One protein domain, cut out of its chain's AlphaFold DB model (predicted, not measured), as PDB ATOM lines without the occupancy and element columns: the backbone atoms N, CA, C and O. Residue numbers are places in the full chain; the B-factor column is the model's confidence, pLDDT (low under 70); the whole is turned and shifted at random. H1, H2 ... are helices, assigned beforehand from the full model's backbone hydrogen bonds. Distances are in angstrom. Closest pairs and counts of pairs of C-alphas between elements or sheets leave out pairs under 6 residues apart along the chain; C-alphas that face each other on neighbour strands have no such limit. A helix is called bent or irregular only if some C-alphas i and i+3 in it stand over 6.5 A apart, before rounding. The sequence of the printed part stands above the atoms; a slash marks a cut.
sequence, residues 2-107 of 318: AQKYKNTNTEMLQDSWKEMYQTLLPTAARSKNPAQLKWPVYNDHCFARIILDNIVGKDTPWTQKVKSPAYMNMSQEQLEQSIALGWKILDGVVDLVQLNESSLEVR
ATOM      1  N   ALA A   2     -10.182  95.355  77.776       54.28
ATOM      2  CA  ALA A   2     -11.542  95.345  78.354       54.28
ATOM      3  C   ALA A   2     -12.136  93.960  78.721       54.28
ATOM      4  O   ALA A   2     -12.812  93.844  79.738       54.28
ATOM      5  N   GLN A   3     -11.859  92.898  77.953       50.12
ATOM      6  CA  GLN A   3     -12.389  91.554  78.247       50.12
ATOM      7  C   GLN A   3     -11.793  90.939  79.527       50.12
ATOM      8  O   GLN A   3     -12.491  90.251  80.265       50.12
ATOM      9  N   LYS A   4     -10.518  91.234  79.826       51.28
ATOM     10  CA  LYS A   4      -9.831  90.734  81.027       51.28
ATOM     11  C   LYS A   4     -10.394  91.383  82.299       51.28
ATOM     12  O   LYS A   4     -10.613  90.683  83.275       51.28
ATOM     13  N   TYR A   5     -10.716  92.681  82.241       54.97
ATOM     14  CA  TYR A   5     -11.355  93.423  83.340       54.97
ATOM     15  C   TYR A   5     -12.833  93.045  83.558       54.97
ATOM     16  O   TYR A   5     -13.300  93.006  84.695       54.97
ATOM     17  N   LYS A   6     -13.583  92.732  82.488       59.41
ATOM     18  CA  LYS A   6     -14.970  92.236  82.604       59.41
ATOM     19  C   LYS A   6     -15.041  90.859  83.270       59.41
ATOM     20  O   LYS A   6     -15.933  90.623  84.086       59.41
ATOM     21  N   ASN A   7     -14.087  89.978  82.960       64.56
ATOM     22  CA  ASN A   7     -14.014  88.653  83.574       64.56
ATOM     23  C   ASN A   7     -13.714  88.743  85.078       64.56
ATOM     24  O   ASN A   7     -14.428  88.124  85.859       64.56
ATOM     25  N   THR A   8     -12.766  89.591  85.500       73.62
ATOM     26  CA  THR A   8     -12.456  89.767  86.931       73.62
ATOM     27  C   THR A   8     -13.622  90.359  87.723       73.62
ATOM     28  O   THR A   8     -13.885  89.920  88.835       73.62
ATOM     29  N   ASN A   9     -14.369  91.314  87.152       84.50
ATOM     30  CA  ASN A   9     -15.530  91.887  87.844       84.50
ATOM     31  C   ASN A   9     -16.664  90.861  88.012       84.50
ATOM     32  O   ASN A   9     -17.304  90.785  89.056       84.50
ATOM     33  N   THR A  10     -16.881  90.027  86.992       87.06
ATOM     34  CA  THR A  10     -17.879  88.953  87.057       87.06
ATOM     35  C   THR A  10     -17.493  87.904  88.101       87.06
ATOM     36  O   THR A  10     -18.344  87.492  88.882       87.06
ATOM     37  N   GLU A  11     -16.220  87.506  88.169       88.94
ATOM     38  CA  GLU A  11     -15.710  86.578  89.190       88.94
ATOM     39  C   GLU A  11     -15.885  87.138  90.612       88.94
ATOM     40  O   GLU A  11     -16.409  86.447  91.485       88.94
ATOM     41  N   MET A  12     -15.565  88.419  90.828       91.12
ATOM     42  CA  MET A  12     -15.785  89.083  92.119       91.12
ATOM     43  C   MET A  12     -17.262  89.079  92.532       91.12
ATOM     44  O   MET A  12     -17.586  88.812  93.691       91.12
ATOM     45  N   LEU A  13     -18.172  89.337  91.589       93.19
ATOM     46  CA  LEU A  13     -19.614  89.285  91.836       93.19
ATOM     47  C   LEU A  13     -20.093  87.859  92.120       93.19
ATOM     48  O   LEU A  13     -20.938  87.652  92.987       93.19
ATOM     49  N   GLN A  14     -19.544  86.855  91.439       93.12
ATOM     50  CA  GLN A  14     -19.847  85.455  91.731       93.12
ATOM     51  C   GLN A  14     -19.429  85.064  93.149       93.12
ATOM     52  O   GLN A  14     -20.185  84.371  93.831       93.12
ATOM     53  N   ASP A  15     -18.259  85.507  93.598       92.06
ATOM     54  CA  ASP A  15     -17.763  85.211  94.941       92.06
ATOM     55  C   ASP A  15     -18.526  85.986  96.018       92.06
ATOM     56  O   ASP A  15     -18.955  85.386  97.003       92.06
ATOM     57  N   SER A  16     -18.835  87.260  95.771       93.25
ATOM     58  CA  SER A  16     -19.706  88.071  96.635       93.25
ATOM     59  C   SER A  16     -21.100  87.452  96.768       93.25
ATOM     60  O   SER A  16     -21.679  87.385  97.853       93.25
ATOM     61  N   TRP A  17     -21.648  86.939  95.664       95.44
ATOM     62  CA  TRP A  17     -22.922  86.236  95.679       95.44
ATOM     63  C   TRP A  17     -22.851  84.939  96.495       95.44
ATOM     64  O   TRP A  17     -23.745  84.688  97.306       95.44
ATOM     65  N   LYS A  18     -21.790  84.131  96.340       94.19
ATOM     66  CA  LYS A  18     -21.577  82.929  97.168       94.19
ATOM     67  C   LYS A  18     -21.501  83.277  98.646       94.19
ATOM     68  O   LYS A  18     -22.202  82.654  99.438       94.19
ATOM     69  N   GLU A  19     -20.707  84.276  99.012       94.06
ATOM     70  CA  GLU A  19     -20.579  84.728 100.398       94.06
ATOM     71  C   GLU A  19     -21.938  85.143 100.983       94.06
ATOM     72  O   GLU A  19     -22.302  84.716 102.084       94.06
ATOM     73  N   MET A  20     -22.738  85.883 100.206       95.69
ATOM     74  CA  MET A  20     -24.071  86.334 100.601       95.69
ATOM     75  C   MET A  20     -24.998  85.173 100.991       95.69
ATOM     76  O   MET A  20     -25.557  85.171 102.095       95.69
ATOM     77  N   TYR A  21     -25.167  84.167 100.121       92.88
ATOM     78  CA  TYR A  21     -26.113  83.077 100.394       92.88
ATOM     79  C   TYR A  21     -25.526  81.930 101.229       92.88
ATOM     80  O   TYR A  21     -26.294  81.220 101.872       92.88
ATOM     81  N   GLN A  22     -24.205  81.717 101.240       92.00
ATOM     82  CA  GLN A  22     -23.573  80.634 102.014       92.00
ATOM     83  C   GLN A  22     -23.245  81.039 103.449       92.00
ATOM     84  O   GLN A  22     -23.317  80.192 104.342       92.00
ATOM     85  N   THR A  23     -22.924  82.315 103.677       92.62
ATOM     86  CA  THR A  23     -22.373  82.782 104.954       92.62
ATOM     87  C   THR A  23     -23.233  83.868 105.582       92.62
ATOM     88  O   THR A  23     -23.748  83.652 106.680       92.62
ATOM     89  N   LEU A  24     -23.430  85.009 104.912       95.00
ATOM     90  CA  LEU A  24     -24.016  86.200 105.546       95.00
ATOM     91  C   LEU A  24     -25.471  85.979 105.982       95.00
ATOM     92  O   LEU A  24     -25.785  86.079 107.171       95.00
ATOM     93  N   LEU A  25     -26.350  85.599 105.049       95.06
ATOM     94  CA  LEU A  25     -27.771  85.379 105.343       95.06
ATOM     95  C   LEU A  25     -28.008  84.217 106.326       95.06
ATOM     96  O   LEU A  25     -28.748  84.405 107.296       95.06
ATOM     97  N   PRO A  26     -27.367  83.035 106.176       94.38
ATOM     98  CA  PRO A  26     -27.483  81.971 107.173       94.38
ATOM     99  C   PRO A  26     -26.992  82.370 108.565       94.38
ATOM    100  O   PRO A  26     -27.589  81.951 109.558       94.38
ATOM    101  N   THR A  27     -25.926  83.172 108.660       92.81
ATOM    102  CA  THR A  27     -25.401  83.643 109.950       92.81
ATOM    103  C   THR A  27     -26.392  84.583 110.624       92.81
ATOM    104  O   THR A  27     -26.742  84.347 111.781       92.81
ATOM    105  N   ALA A  28     -26.926  85.566 109.892       92.44
ATOM    106  CA  ALA A  28     -27.951  86.482 110.395       92.44
ATOM    107  C   ALA A  28     -29.231  85.751 110.840       92.44
ATOM    108  O   ALA A  28     -29.800  86.055 111.888       92.44
ATOM    109  N   ALA A  29     -29.652  84.727 110.094       92.62
ATOM    110  CA  ALA A  29     -30.812  83.917 110.453       92.62
ATOM    111  C   ALA A  29     -30.598  83.111 111.741       92.62
ATOM    112  O   ALA A  29     -31.493  83.020 112.581       92.62
ATOM    113  N   ARG A  30     -29.407  82.522 111.917       90.94
ATOM    114  CA  ARG A  30     -29.064  81.731 113.111       90.94
ATOM    115  C   ARG A  30     -28.900  82.592 114.356       90.94
ATOM    116  O   ARG A  30     -29.305  82.155 115.429       90.94
ATOM    117  N   SER A  31     -28.349  83.797 114.213       91.56
ATOM    118  CA  SER A  31     -28.248  84.763 115.311       91.56
ATOM    119  C   SER A  31     -29.572  85.464 115.621       91.56
ATOM    120  O   SER A  31     -29.631  86.217 116.587       91.56
ATOM    121  N   LYS A  32     -30.635  85.199 114.842       90.31
ATOM    122  CA  LYS A  32     -31.936  85.880 114.934       90.31
ATOM    123  C   LYS A  32     -31.770  87.400 114.862       90.31
ATOM    124  O   LYS A  32     -32.296  88.121 115.706       90.31
ATOM    125  N   ASN A  33     -31.021  87.867 113.864       90.06
ATOM    126  CA  ASN A  33     -30.777  89.290 113.655       90.06
ATOM    127  C   ASN A  33     -32.119  90.065 113.645       90.06
ATOM    128  O   ASN A  33     -33.021  89.674 112.892       90.06
ATOM    129  N   PRO A  34     -32.259  91.128 114.467       90.69
ATOM    130  CA  PRO A  34     -33.508  91.871 114.642       90.69
ATOM    131  C   PRO A  34     -33.951  92.662 113.405       90.69
ATOM    132  O   PRO A  34     -35.085  93.129 113.378       90.69
ATOM    133  N   ALA A  35     -33.102  92.784 112.377       90.06
ATOM    134  CA  ALA A  35     -33.465  93.392 111.099       90.06
ATOM    135  C   ALA A  35     -34.683  92.721 110.435       90.06
ATOM    136  O   ALA A  35     -35.395  93.350 109.662       90.06
ATOM    137  N   GLN A  36     -34.956  91.452 110.755       89.94
ATOM    138  CA  GLN A  36     -36.175  90.758 110.344       89.94
ATOM    139  C   GLN A  36     -36.967  90.327 111.580       89.94
ATOM    140  O   GLN A  36     -36.440  89.641 112.456       89.94
ATOM    141  N   LEU A  37     -38.268  90.633 111.607       85.00
ATOM    142  CA  LEU A  37     -39.174  90.164 112.668       85.00
ATOM    143  C   LEU A  37     -39.253  88.631 112.723       85.00
ATOM    144  O   LEU A  37     -39.438  88.042 113.789       85.00
ATOM    145  N   LYS A  38     -39.126  87.971 111.565       90.94
ATOM    146  CA  LYS A  38     -39.169  86.515 111.435       90.94
ATOM    147  C   LYS A  38     -38.246  86.049 110.315       90.94
ATOM    148  O   LYS A  38     -38.349  86.505 109.185       90.94
ATOM    149  N   TRP A  39     -37.422  85.049 110.615       92.62
ATOM    150  CA  TRP A  39     -36.586  84.354 109.635       92.62
ATOM    151  C   TRP A  39     -37.268  83.040 109.206       92.62
ATOM    152  O   TRP A  39     -37.224  82.066 109.956       92.62
ATOM    153  N   PRO A  40     -37.941  82.974 108.036       89.81
ATOM    154  CA  PRO A  40     -38.670  81.776 107.599       89.81
ATOM    155  C   PRO A  40     -37.755  80.625 107.153       89.81
ATOM    156  O   PRO A  40     -38.210  79.488 107.023       89.81
ATOM    157  N   VAL A  41     -36.471  80.903 106.902       91.38
ATOM    158  CA  VAL A  41     -35.479  79.934 106.429       91.38
ATOM    159  C   VAL A  41     -34.124  80.157 107.104       91.38
ATOM    160  O   VAL A  41     -33.813  81.262 107.535       91.38
ATOM    161  N   TYR A  42     -33.313  79.096 107.169       88.31
ATOM    162  CA  TYR A  42     -32.002  79.096 107.845       88.31
ATOM    163  C   TYR A  42     -30.879  78.446 107.021       88.31
ATOM    164  O   TYR A  42     -29.716  78.468 107.426       88.31
ATOM    165  N   ASN A  43     -31.221  77.826 105.887       82.38
ATOM    166  CA  ASN A  43     -30.271  77.104 105.042       82.38
ATOM    167  C   ASN A  43     -29.830  77.969 103.859       82.38
ATOM    168  O   ASN A  43     -30.651  78.643 103.239       82.38
ATOM    169  N   ASP A  44     -28.556  77.852 103.504       83.88
ATOM    170  CA  ASP A  44     -27.882  78.523 102.389       83.88
ATOM    171  C   ASP A  44     -28.667  78.505 101.063       83.88
ATOM    172  O   ASP A  44     -29.016  79.535 100.485       83.88
ATOM    173  N   HIS A  45     -29.031  77.313 100.602       85.75
ATOM    174  CA  HIS A  45     -29.741  77.109  99.349       85.75
ATOM    175  C   HIS A  45     -31.176  77.643  99.395       85.75
ATOM    176  O   HIS A  45     -31.743  77.904  98.336       85.75
ATOM    177  N   CYS A  46     -31.784  77.801 100.579       90.75
ATOM    178  CA  CYS A  46     -33.105  78.417 100.702       90.75
ATOM    179  C   CYS A  46     -33.033  79.916 100.402       90.75
ATOM    180  O   CYS A  46     -33.877  80.411  99.660       90.75
ATOM    181  N   PHE A  47     -32.011  80.616 100.901       94.75
ATOM    182  CA  PHE A  47     -31.806  82.037 100.607       94.75
ATOM    183  C   PHE A  47     -31.540  82.281  99.128       94.75
ATOM    184  O   PHE A  47     -32.242  83.078  98.506       94.75
ATOM    185  N   ALA A  48     -30.604  81.526  98.542       93.88
ATOM    186  CA  ALA A  48     -30.333  81.604  97.109       93.88
ATOM    187  C   ALA A  48     -31.616  81.376  96.296       93.88
ATOM    188  O   ALA A  48     -31.910  82.106  95.360       93.88
ATOM    189  N   ARG A  49     -32.423  80.385  96.686       93.75
ATOM    190  CA  ARG A  49     -33.684  80.051  96.021       93.75
ATOM    191  C   ARG A  49     -34.692  81.205  96.053       93.75
ATOM    192  O   ARG A  49     -35.252  81.506  95.002       93.75
ATOM    193  N   ILE A  50     -34.902  81.811  97.222       94.56
ATOM    194  CA  ILE A  50     -35.838  82.928  97.417       94.56
ATOM    195  C   ILE A  50     -35.401  84.131  96.584       94.56
ATOM    196  O   ILE A  50     -36.195  84.662  95.811       94.56
ATOM    197  N   ILE A  51     -34.132  84.530  96.690       96.06
ATOM    198  CA  ILE A  51     -33.597  85.689  95.965       96.06
ATOM    199  C   ILE A  51     -33.681  85.464  94.453       96.06
ATOM    200  O   ILE A  51     -34.196  86.315  93.734       96.06
ATOM    201  N   LEU A  52     -33.259  84.294  93.965       95.44
ATOM    202  CA  LEU A  52     -33.274  83.996  92.533       95.44
ATOM    203  C   LEU A  52     -34.688  83.958  91.943       95.44
ATOM    204  O   LEU A  52     -34.864  84.373  90.802       95.44
ATOM    205  N   ASP A  53     -35.702  83.497  92.681       94.75
ATOM    206  CA  ASP A  53     -37.085  83.586  92.189       94.75
ATOM    207  C   ASP A  53     -37.574  85.031  92.111       94.75
ATOM    208  O   ASP A  53     -38.246  85.388  91.158       94.75
ATOM    209  N   ASN A  54     -37.207  85.884  93.067       95.00
ATOM    210  CA  ASN A  54     -37.654  87.277  93.060       95.00
ATOM    211  C   ASN A  54     -36.897  88.144  92.031       95.00
ATOM    212  O   ASN A  54     -37.453  89.117  91.520       95.00
ATOM    213  N   ILE A  55     -35.652  87.792  91.691       94.44
ATOM    214  CA  ILE A  55     -34.840  88.519  90.702       94.44
ATOM    215  C   ILE A  55     -35.030  87.963  89.291       94.44
ATOM    216  O   ILE A  55     -35.396  88.695  88.371       94.44
ATOM    217  N   VAL A  56     -34.803  86.661  89.116       90.88
ATOM    218  CA  VAL A  56     -34.799  86.010  87.801       90.88
ATOM    219  C   VAL A  56     -36.156  85.369  87.516       90.88
ATOM    220  O   VAL A  56     -36.720  85.519  86.431       90.88
ATOM    221  N   GLY A  57     -36.693  84.656  88.502       79.00
ATOM    222  CA  GLY A  57     -37.864  83.800  88.365       79.00
ATOM    223  C   GLY A  57     -39.223  84.447  88.652       79.00
ATOM    224  O   GLY A  57     -40.084  83.769  89.193       79.00
ATOM    225  N   LYS A  58     -39.429  85.731  88.331       79.44
ATOM    226  CA  LYS A  58     -40.634  86.498  88.735       79.44
ATOM    227  C   LYS A  58     -41.969  85.816  88.385       79.44
ATOM    228  O   LYS A  58     -42.931  85.900  89.133       79.44
ATOM    229  N   ASP A  59     -42.000  85.141  87.245       85.56
ATOM    230  CA  ASP A  59     -43.164  84.518  86.604       85.56
ATOM    231  C   ASP A  59     -43.049  82.984  86.530       85.56
ATOM    232  O   ASP A  59     -44.048  82.270  86.503       85.56
ATOM    233  N   THR A  60     -41.825  82.456  86.533       88.06
ATOM    234  CA  THR A  60     -41.532  81.016  86.517       88.06
ATOM    235  C   THR A  60     -40.325  80.724  87.397       88.06
ATOM    236  O   THR A  60     -39.443  81.573  87.506       88.06
ATOM    237  N   PRO A  61     -40.208  79.530  88.006       91.56
ATOM    238  CA  PRO A  61     -39.089  79.225  88.893       91.56
ATOM    239  C   PRO A  61     -37.751  79.501  88.210       91.56
ATOM    240  O   PRO A  61     -37.548  79.064  87.075       91.56
ATOM    241  N   TRP A  62     -36.806  80.135  88.914       92.88
ATOM    242  CA  TRP A  62     -35.534  80.574  88.309       92.88
ATOM    243  C   TRP A  62     -34.787  79.457  87.560       92.88
ATOM    244  O   TRP A  62     -34.082  79.714  86.588       92.88
ATOM    245  N   THR A  63     -34.980  78.200  87.976       90.81
ATOM    246  CA  THR A  63     -34.390  76.997  87.371       90.81
ATOM    247  C   THR A  63     -34.779  76.778  85.909       90.81
ATOM    248  O   THR A  63     -34.120  76.001  85.228       90.81
ATOM    249  N   GLN A  64     -35.862  77.405  85.439       91.06
ATOM    250  CA  GLN A  64     -36.275  77.364  84.033       91.06
ATOM    251  C   GLN A  64     -35.578  78.441  83.191       91.06
ATOM    252  O   GLN A  64     -35.455  78.278  81.983       91.06
ATOM    253  N   LYS A  65     -35.094  79.517  83.824       89.44
ATOM    254  CA  LYS A  65     -34.471  80.665  83.152       89.44
ATOM    255  C   LYS A  65     -32.944  80.638  83.194       89.44
ATOM    256  O   LYS A  65     -32.305  81.144  82.280       89.44
ATOM    257  N   VAL A  66     -32.350  80.041  84.230       90.69
ATOM    258  CA  VAL A  66     -30.891  79.995  84.422       90.69
ATOM    259  C   VAL A  66     -30.424  78.562  84.661       90.69
ATOM    260  O   VAL A  66     -30.969  77.836  85.497       90.69
ATOM    261  N   LYS A  67     -29.375  78.154  83.934       90.12
ATOM    262  CA  LYS A  67     -28.752  76.832  84.081       90.12
ATOM    263  C   LYS A  67     -28.041  76.702  85.427       90.12
ATOM    264  O   LYS A  67     -27.514  77.656  85.988       90.12
ATOM    265  N   SER A  68     -27.996  75.478  85.942       83.25
ATOM    266  CA  SER A  68     -27.175  75.171  87.116       83.25
ATOM    267  C   SER A  68     -25.696  75.011  86.728       83.25
ATOM    268  O   SER A  68     -25.430  74.427  85.678       83.25
ATOM    269  N   PRO A  69     -24.741  75.435  87.578       86.38
ATOM    270  CA  PRO A  69     -24.938  76.213  88.802       86.38
ATOM    271  C   PRO A  69     -25.267  77.685  88.490       86.38
ATOM    272  O   PRO A  69     -24.636  78.292  87.630       86.38
ATOM    273  N   ALA A  70     -26.246  78.256  89.203       87.75
ATOM    274  CA  ALA A  70     -26.817  79.566  88.868       87.75
ATOM    275  C   ALA A  70     -25.768  80.685  88.815       87.75
ATOM    276  O   ALA A  70     -25.736  81.438  87.854       87.75
ATOM    277  N   TYR A  71     -24.865  80.750  89.798       89.50
ATOM    278  CA  TYR A  71     -23.854  81.810  89.879       89.50
ATOM    279  C   TYR A  71     -22.923  81.868  88.655       89.50
ATOM    280  O   TYR A  71     -22.504  82.953  88.282       89.50
ATOM    281  N   MET A  72     -22.658  80.739  87.984       89.62
ATOM    282  CA  MET A  72     -21.843  80.710  86.758       89.62
ATOM    283  C   MET A  72     -22.616  81.123  85.502       89.62
ATOM    284  O   MET A  72     -22.006  81.430  84.484       89.62
ATOM    285  N   ASN A  73     -23.948  81.061  85.540       90.38
ATOM    286  CA  ASN A  73     -24.809  81.211  84.364       90.38
ATOM    287  C   ASN A  73     -25.714  82.453  84.437       90.38
ATOM    288  O   ASN A  73     -26.558  82.635  83.561       90.38
ATOM    289  N   MET A  74     -25.573  83.275  85.478       91.75
ATOM    290  CA  MET A  74     -26.262  84.558  85.605       91.75
ATOM    291  C   MET A  74     -25.490  85.668  84.893       91.75
ATOM    292  O   MET A  74     -24.260  85.643  84.840       91.75
ATOM    293  N   SER A  75     -26.215  86.661  84.376       93.25
ATOM    294  CA  SER A  75     -25.596  87.897  83.897       93.25
ATOM    295  C   SER A  75     -25.002  88.701  85.060       93.25
ATOM    296  O   SER A  75     -25.377  88.519  86.222       93.25
ATOM    297  N   GLN A  76     -24.095  89.629  84.743       92.31
ATOM    298  CA  GLN A  76     -23.528  90.557  85.725       92.31
ATOM    299  C   GLN A  76     -24.630  91.322  86.479       92.31
ATOM    300  O   GLN A  76     -24.625  91.369  87.704       92.31
ATOM    301  N   GLU A  77     -25.631  91.819  85.749       92.94
ATOM    302  CA  GLU A  77     -26.787  92.518  86.318       92.94
ATOM    303  C   GLU A  77     -27.591  91.626  87.278       92.94
ATOM    304  O   GLU A  77     -27.978  92.058  88.361       92.94
ATOM    305  N   GLN A  78     -27.814  90.357  86.928       94.31
ATOM    306  CA  GLN A  78     -28.525  89.416  87.798       94.31
ATOM    307  C   GLN A  78     -27.751  89.126  89.088       94.31
ATOM    308  O   GLN A  78     -28.366  89.001  90.151       94.31
ATOM    309  N   LEU A  79     -26.418  89.029  89.017       95.12
ATOM    310  CA  LEU A  79     -25.559  88.888  90.195       95.12
ATOM    311  C   LEU A  79     -25.649  90.131  91.088       95.12
ATOM    312  O   LEU A  79     -25.918  89.997  92.282       95.12
ATOM    313  N   GLU A  80     -25.503  91.325  90.513       95.62
ATOM    314  CA  GLU A  80     -25.605  92.604  91.227       95.62
ATOM    315  C   GLU A  80     -26.971  92.763  91.909       95.62
ATOM    316  O   GLU A  80     -27.038  93.041  93.106       95.62
ATOM    317  N   GLN A  81     -28.067  92.498  91.192       96.44
ATOM    318  CA  GLN A  81     -29.426  92.550  91.739       96.44
ATOM    319  C   GLN A  81     -29.648  91.520  92.857       96.44
ATOM    320  O   GLN A  81     -30.312  91.822  93.851       96.44
ATOM    321  N   SER A  82     -29.075  90.320  92.728       96.25
ATOM    322  CA  SER A  82     -29.181  89.269  93.748       96.25
ATOM    323  C   SER A  82     -28.421  89.635  95.024       96.25
ATOM    324  O   SER A  82     -28.953  89.478  96.125       96.25
ATOM    325  N   ILE A  83     -27.205  90.172  94.891       96.56
ATOM    326  CA  ILE A  83     -26.402  90.667  96.018       96.56
ATOM    327  C   ILE A  83     -27.103  91.854  96.684       96.56
ATOM    328  O   ILE A  83     -27.244  91.874  97.906       96.56
ATOM    329  N   ALA A  84     -27.603  92.809  95.896       96.50
ATOM    330  CA  ALA A  84     -28.322  93.974  96.400       96.50
ATOM    331  C   ALA A  84     -29.588  93.581  97.173       96.50
ATOM    332  O   ALA A  84     -29.866  94.149  98.229       96.50
ATOM    333  N   LEU A  85     -30.350  92.592  96.691       97.06
ATOM    334  CA  LEU A  85     -31.499  92.071  97.434       97.06
ATOM    335  C   LEU A  85     -31.067  91.376  98.734       97.06
ATOM    336  O   LEU A  85     -31.733  91.537  99.751       97.06
ATOM    337  N   GLY A  86     -29.941  90.654  98.721       96.38
ATOM    338  CA  GLY A  86     -29.345  90.060  99.920       96.38
ATOM    339  C   GLY A  86     -29.033  91.093 101.007       96.38
ATOM    340  O   GLY A  86     -29.441  90.909 102.153       96.38
ATOM    341  N   TRP A  87     -28.403  92.212 100.644       96.94
ATOM    342  CA  TRP A  87     -28.151  93.318 101.574       96.94
ATOM    343  C   TRP A  87     -29.443  93.948 102.098       96.94
ATOM    344  O   TRP A  87     -29.602  94.082 103.304       96.94
ATOM    345  N   LYS A  88     -30.433  94.203 101.231       95.94
ATOM    346  CA  LYS A  88     -31.747  94.710 101.672       95.94
ATOM    347  C   LYS A  88     -32.431  93.793 102.692       95.94
ATOM    348  O   LYS A  88     -33.143  94.288 103.563       95.94
ATOM    349  N   ILE A  89     -32.247  92.473 102.582       96.19
ATOM    350  CA  ILE A  89     -32.754  91.508 103.570       96.19
ATOM    351  C   ILE A  89     -32.005  91.667 104.901       96.19
ATOM    352  O   ILE A  89     -32.645  91.691 105.952       96.19
ATOM    353  N   LEU A  90     -30.673  91.778 104.867       93.81
ATOM    354  CA  LEU A  90     -29.842  91.957 106.065       93.81
ATOM    355  C   LEU A  90     -30.127  93.274 106.793       93.81
ATOM    356  O   LEU A  90     -30.110  93.285 108.020       93.81
ATOM    357  N   ASP A  91     -30.440  94.331 106.047       93.56
ATOM    358  CA  ASP A  91     -30.751  95.660 106.582       93.56
ATOM    359  C   ASP A  91     -32.215  95.803 107.031       93.56
ATOM    360  O   ASP A  91     -32.600  96.827 107.589       93.56
ATOM    361  N   GLY A  92     -33.061  94.798 106.775       91.25
ATOM    362  CA  GLY A  92     -34.485  94.849 107.130       91.25
ATOM    363  C   GLY A  92     -35.332  95.750 106.228       91.25
ATOM    364  O   GLY A  92     -36.487  96.026 106.537       91.25
ATOM    365  N   VAL A  93     -34.781  96.200 105.097       94.44
ATOM    366  CA  VAL A  93     -35.464  97.076 104.127       94.44
ATOM    367  C   VAL A  93     -36.581  96.333 103.389       94.44
ATOM    368  O   VAL A  93     -37.564  96.941 102.972       94.44
ATOM    369  N   VAL A  94     -36.431  95.021 103.204       94.25
ATOM    370  CA  VAL A  94     -37.434  94.156 102.565       94.25
ATOM    371  C   VAL A  94     -37.880  93.054 103.517       94.25
ATOM    372  O   VAL A  94     -37.069  92.517 104.272       94.25
ATOM    373  N   ASP A  95     -39.157  92.679 103.447       93.44
ATOM    374  CA  ASP A  95     -39.714  91.589 104.249       93.44
ATOM    375  C   ASP A  95     -39.350  90.224 103.642       93.44
ATOM    376  O   ASP A  95     -39.834  89.826 102.576       93.44
ATOM    377  N   LEU A  96     -38.496  89.476 104.342       94.06
ATOM    378  CA  LEU A  96     -38.075  88.144 103.917       94.06
ATOM    379  C   LEU A  96     -39.232  87.129 103.894       94.06
ATOM    380  O   LEU A  96     -39.193  86.182 103.102       94.06
ATOM    381  N   VAL A  97     -40.250  87.295 104.743       92.31
ATOM    382  CA  VAL A  97     -41.436  86.426 104.752       92.31
ATOM    383  C   VAL A  97     -42.194  86.582 103.441       92.31
ATOM    384  O   VAL A  97     -42.452  85.574 102.781       92.31
ATOM    385  N   GLN A  98     -42.438  87.823 103.017       93.38
ATOM    386  CA  GLN A  98     -43.104  88.123 101.752       93.38
ATOM    387  C   GLN A  98     -42.318  87.574 100.552       93.38
ATOM    388  O   GLN A  98     -42.882  86.901  99.691       93.38
ATOM    389  N   LEU A  99     -40.995  87.773 100.515       94.31
ATOM    390  CA  LEU A  99     -40.151  87.227  99.442       94.31
ATOM    391  C   LEU A  99     -40.212  85.694  99.373       94.31
ATOM    392  O   LEU A  99     -40.202  85.112  98.283       94.31
ATOM    393  N   ASN A 100     -40.255  85.030 100.531       93.75
ATOM    394  CA  ASN A 100     -40.392  83.580 100.609       93.75
ATOM    395  C   ASN A 100     -41.767  83.105 100.117       93.75
ATOM    396  O   ASN A 100     -41.835  82.090  99.427       93.75
ATOM    397  N   GLU A 101     -42.844  83.819 100.438       92.44
ATOM    398  CA  GLU A 101     -44.192  83.514  99.947       92.44
ATOM    399  C   GLU A 101     -44.267  83.624  98.420       92.44
ATOM    400  O   GLU A 101     -44.609  82.634  97.772       92.44
ATOM    401  N   SER A 102     -43.787  84.725  97.832       91.50
ATOM    402  CA  SER A 102     -43.690  84.883  96.371       91.50
ATOM    403  C   SER A 102     -42.871  83.758  95.716       91.50
ATOM    404  O   SER A 102     -43.259  83.187  94.696       91.50
ATOM    405  N   SER A 103     -41.754  83.356  96.338       92.75
ATOM    406  CA  SER A 103     -40.933  82.223  95.875       92.75
ATOM    407  C   SER A 103     -41.679  80.879  95.933       92.75
ATOM    408  O   SER A 103     -41.426  79.982  95.120       92.75
ATOM    409  N   LEU A 104     -42.603  80.694  96.879       90.88
ATOM    410  CA  LEU A 104     -43.452  79.505  96.947       90.88
ATOM    411  C   LEU A 104     -44.562  79.540  95.888       90.88
ATOM    412  O   LEU A 104     -44.835  78.494  95.291       90.88
ATOM    413  N   GLU A 105     -45.159  80.704  95.626       89.50
ATOM    414  CA  GLU A 105     -46.224  80.904  94.628       89.50
ATOM    415  C   GLU A 105     -45.753  80.566  93.221       89.50
ATOM    416  O   GLU A 105     -46.313  79.672  92.585       89.50
ATOM    417  N   VAL A 106     -44.643  81.172  92.796       88.19
ATOM    418  CA  VAL A 106     -44.002  80.932  91.490       88.19
ATOM    419  C   VAL A 106     -43.734  79.442  91.242       88.19
ATOM    420  O   VAL A 106     -43.689  78.961  90.112       88.19
ATOM    421  N   ARG A 107     -43.546  78.664  92.310       84.50
ATOM    422  CA  ARG A 107     -43.236  77.231  92.243       84.50
ATOM    423  C   ARG A 107     -44.451  76.325  92.403       84.50
ATOM    424  O   ARG A 107     -44.261  75.113  92.537       84.50
TER     425      ARG A 107
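What this domain is: This is residues 2 to 107 of the 318 residues of the protein "6-O-methylguanine-DNA methyltransferase" of Rutstroemia sp. NJR-2017a BVV2 (UniProt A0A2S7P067). One long helix, H1, makes the longest axis, and H4 runs beside it the same way; H2 crosses over this pair at a steep tilt, reaching from H1 to H4. H5 packs on H2 and is apart from H1, while the very short H3 packs on H1. The printed part has 106 residues with five named helices, in the order H1, H2, H3, H4, H5, and no named strand; the class is all helix. The whole is compact, with a radius of gyration of the C-alphas of 13.7 A, and elongated, spanning 44 by 28 by 20 A.

How they stand to each other: H1, residues 2 to 30, and H2, residues 44 to 55, are the hubs, touching three other helices each. H1 has a kink of 27 degrees near residue 19 and is irregular, with C-alphas 22 and 25 at 7.2 A. Its residues 21 to 26 touch residues 44 to 48 of H2, the closest C-alphas being those of Gln 22 and Asp 44 at 4.8 A; the two helices run opposite ways at a steep tilt of 60 degrees. With residues 14 to 18, H1 touches H3, residues 70 to 73; the closest C-alphas, of Gln 14 and Tyr 71, are 5.7 A apart. H1 also touches H4, residues 76 to 90, the same way at a shallow tilt of 24 degrees, with the C-alphas of Trp 17 and Ile 83 closest at 5.6 A. Residues 51 to 55 of H2 touch H4, opposite ways at a steep tilt of 64 degrees; the closest C-alphas, of Ile 51 and Ser 82, are 6.1 A apart. Residues 49 to 54 of H2 touch H5, residues 96 to 105, about perpendicular at 74 degrees, the closest C-alphas being those of Ile 50 and Ser 103 at 5.4 A. The helix packing is mostly crossed, with 1 of 4 such pairs at a shallow tilt. H5 is apart from H1 and from H3. Every O i to N i+4 pair is within hydrogen-bond range in H2, H4 and H5, and 22 of 25 are in H1; H3 is too short for such a pair, and its 1 O i to N i+3 pair is within range.

Where its parts are: H1 begins at C-alpha 2, (-11.542, 95.345, 78.354), and measures 41.2 A from first to last C-alpha. H2 measures 16.9 A and H3 5.2 A. H4 begins at C-alpha 76, (-23.528, 90.557, 85.725), and measures 21.3 A. H5 measures 14.3 A and ends at C-alpha 105, (-46.224, 80.904, 94.628).

The domain as a whole: The C-alphas farthest apart, of Ala 2 and Leu 37, are 44.4 A apart. The printed part has no cut. The links H1 to H2 and H2 to H3 are long, with 13 and 14 residues. The mean pLDDT of the printed part is 89.5; residues 2 to 7 are under 70.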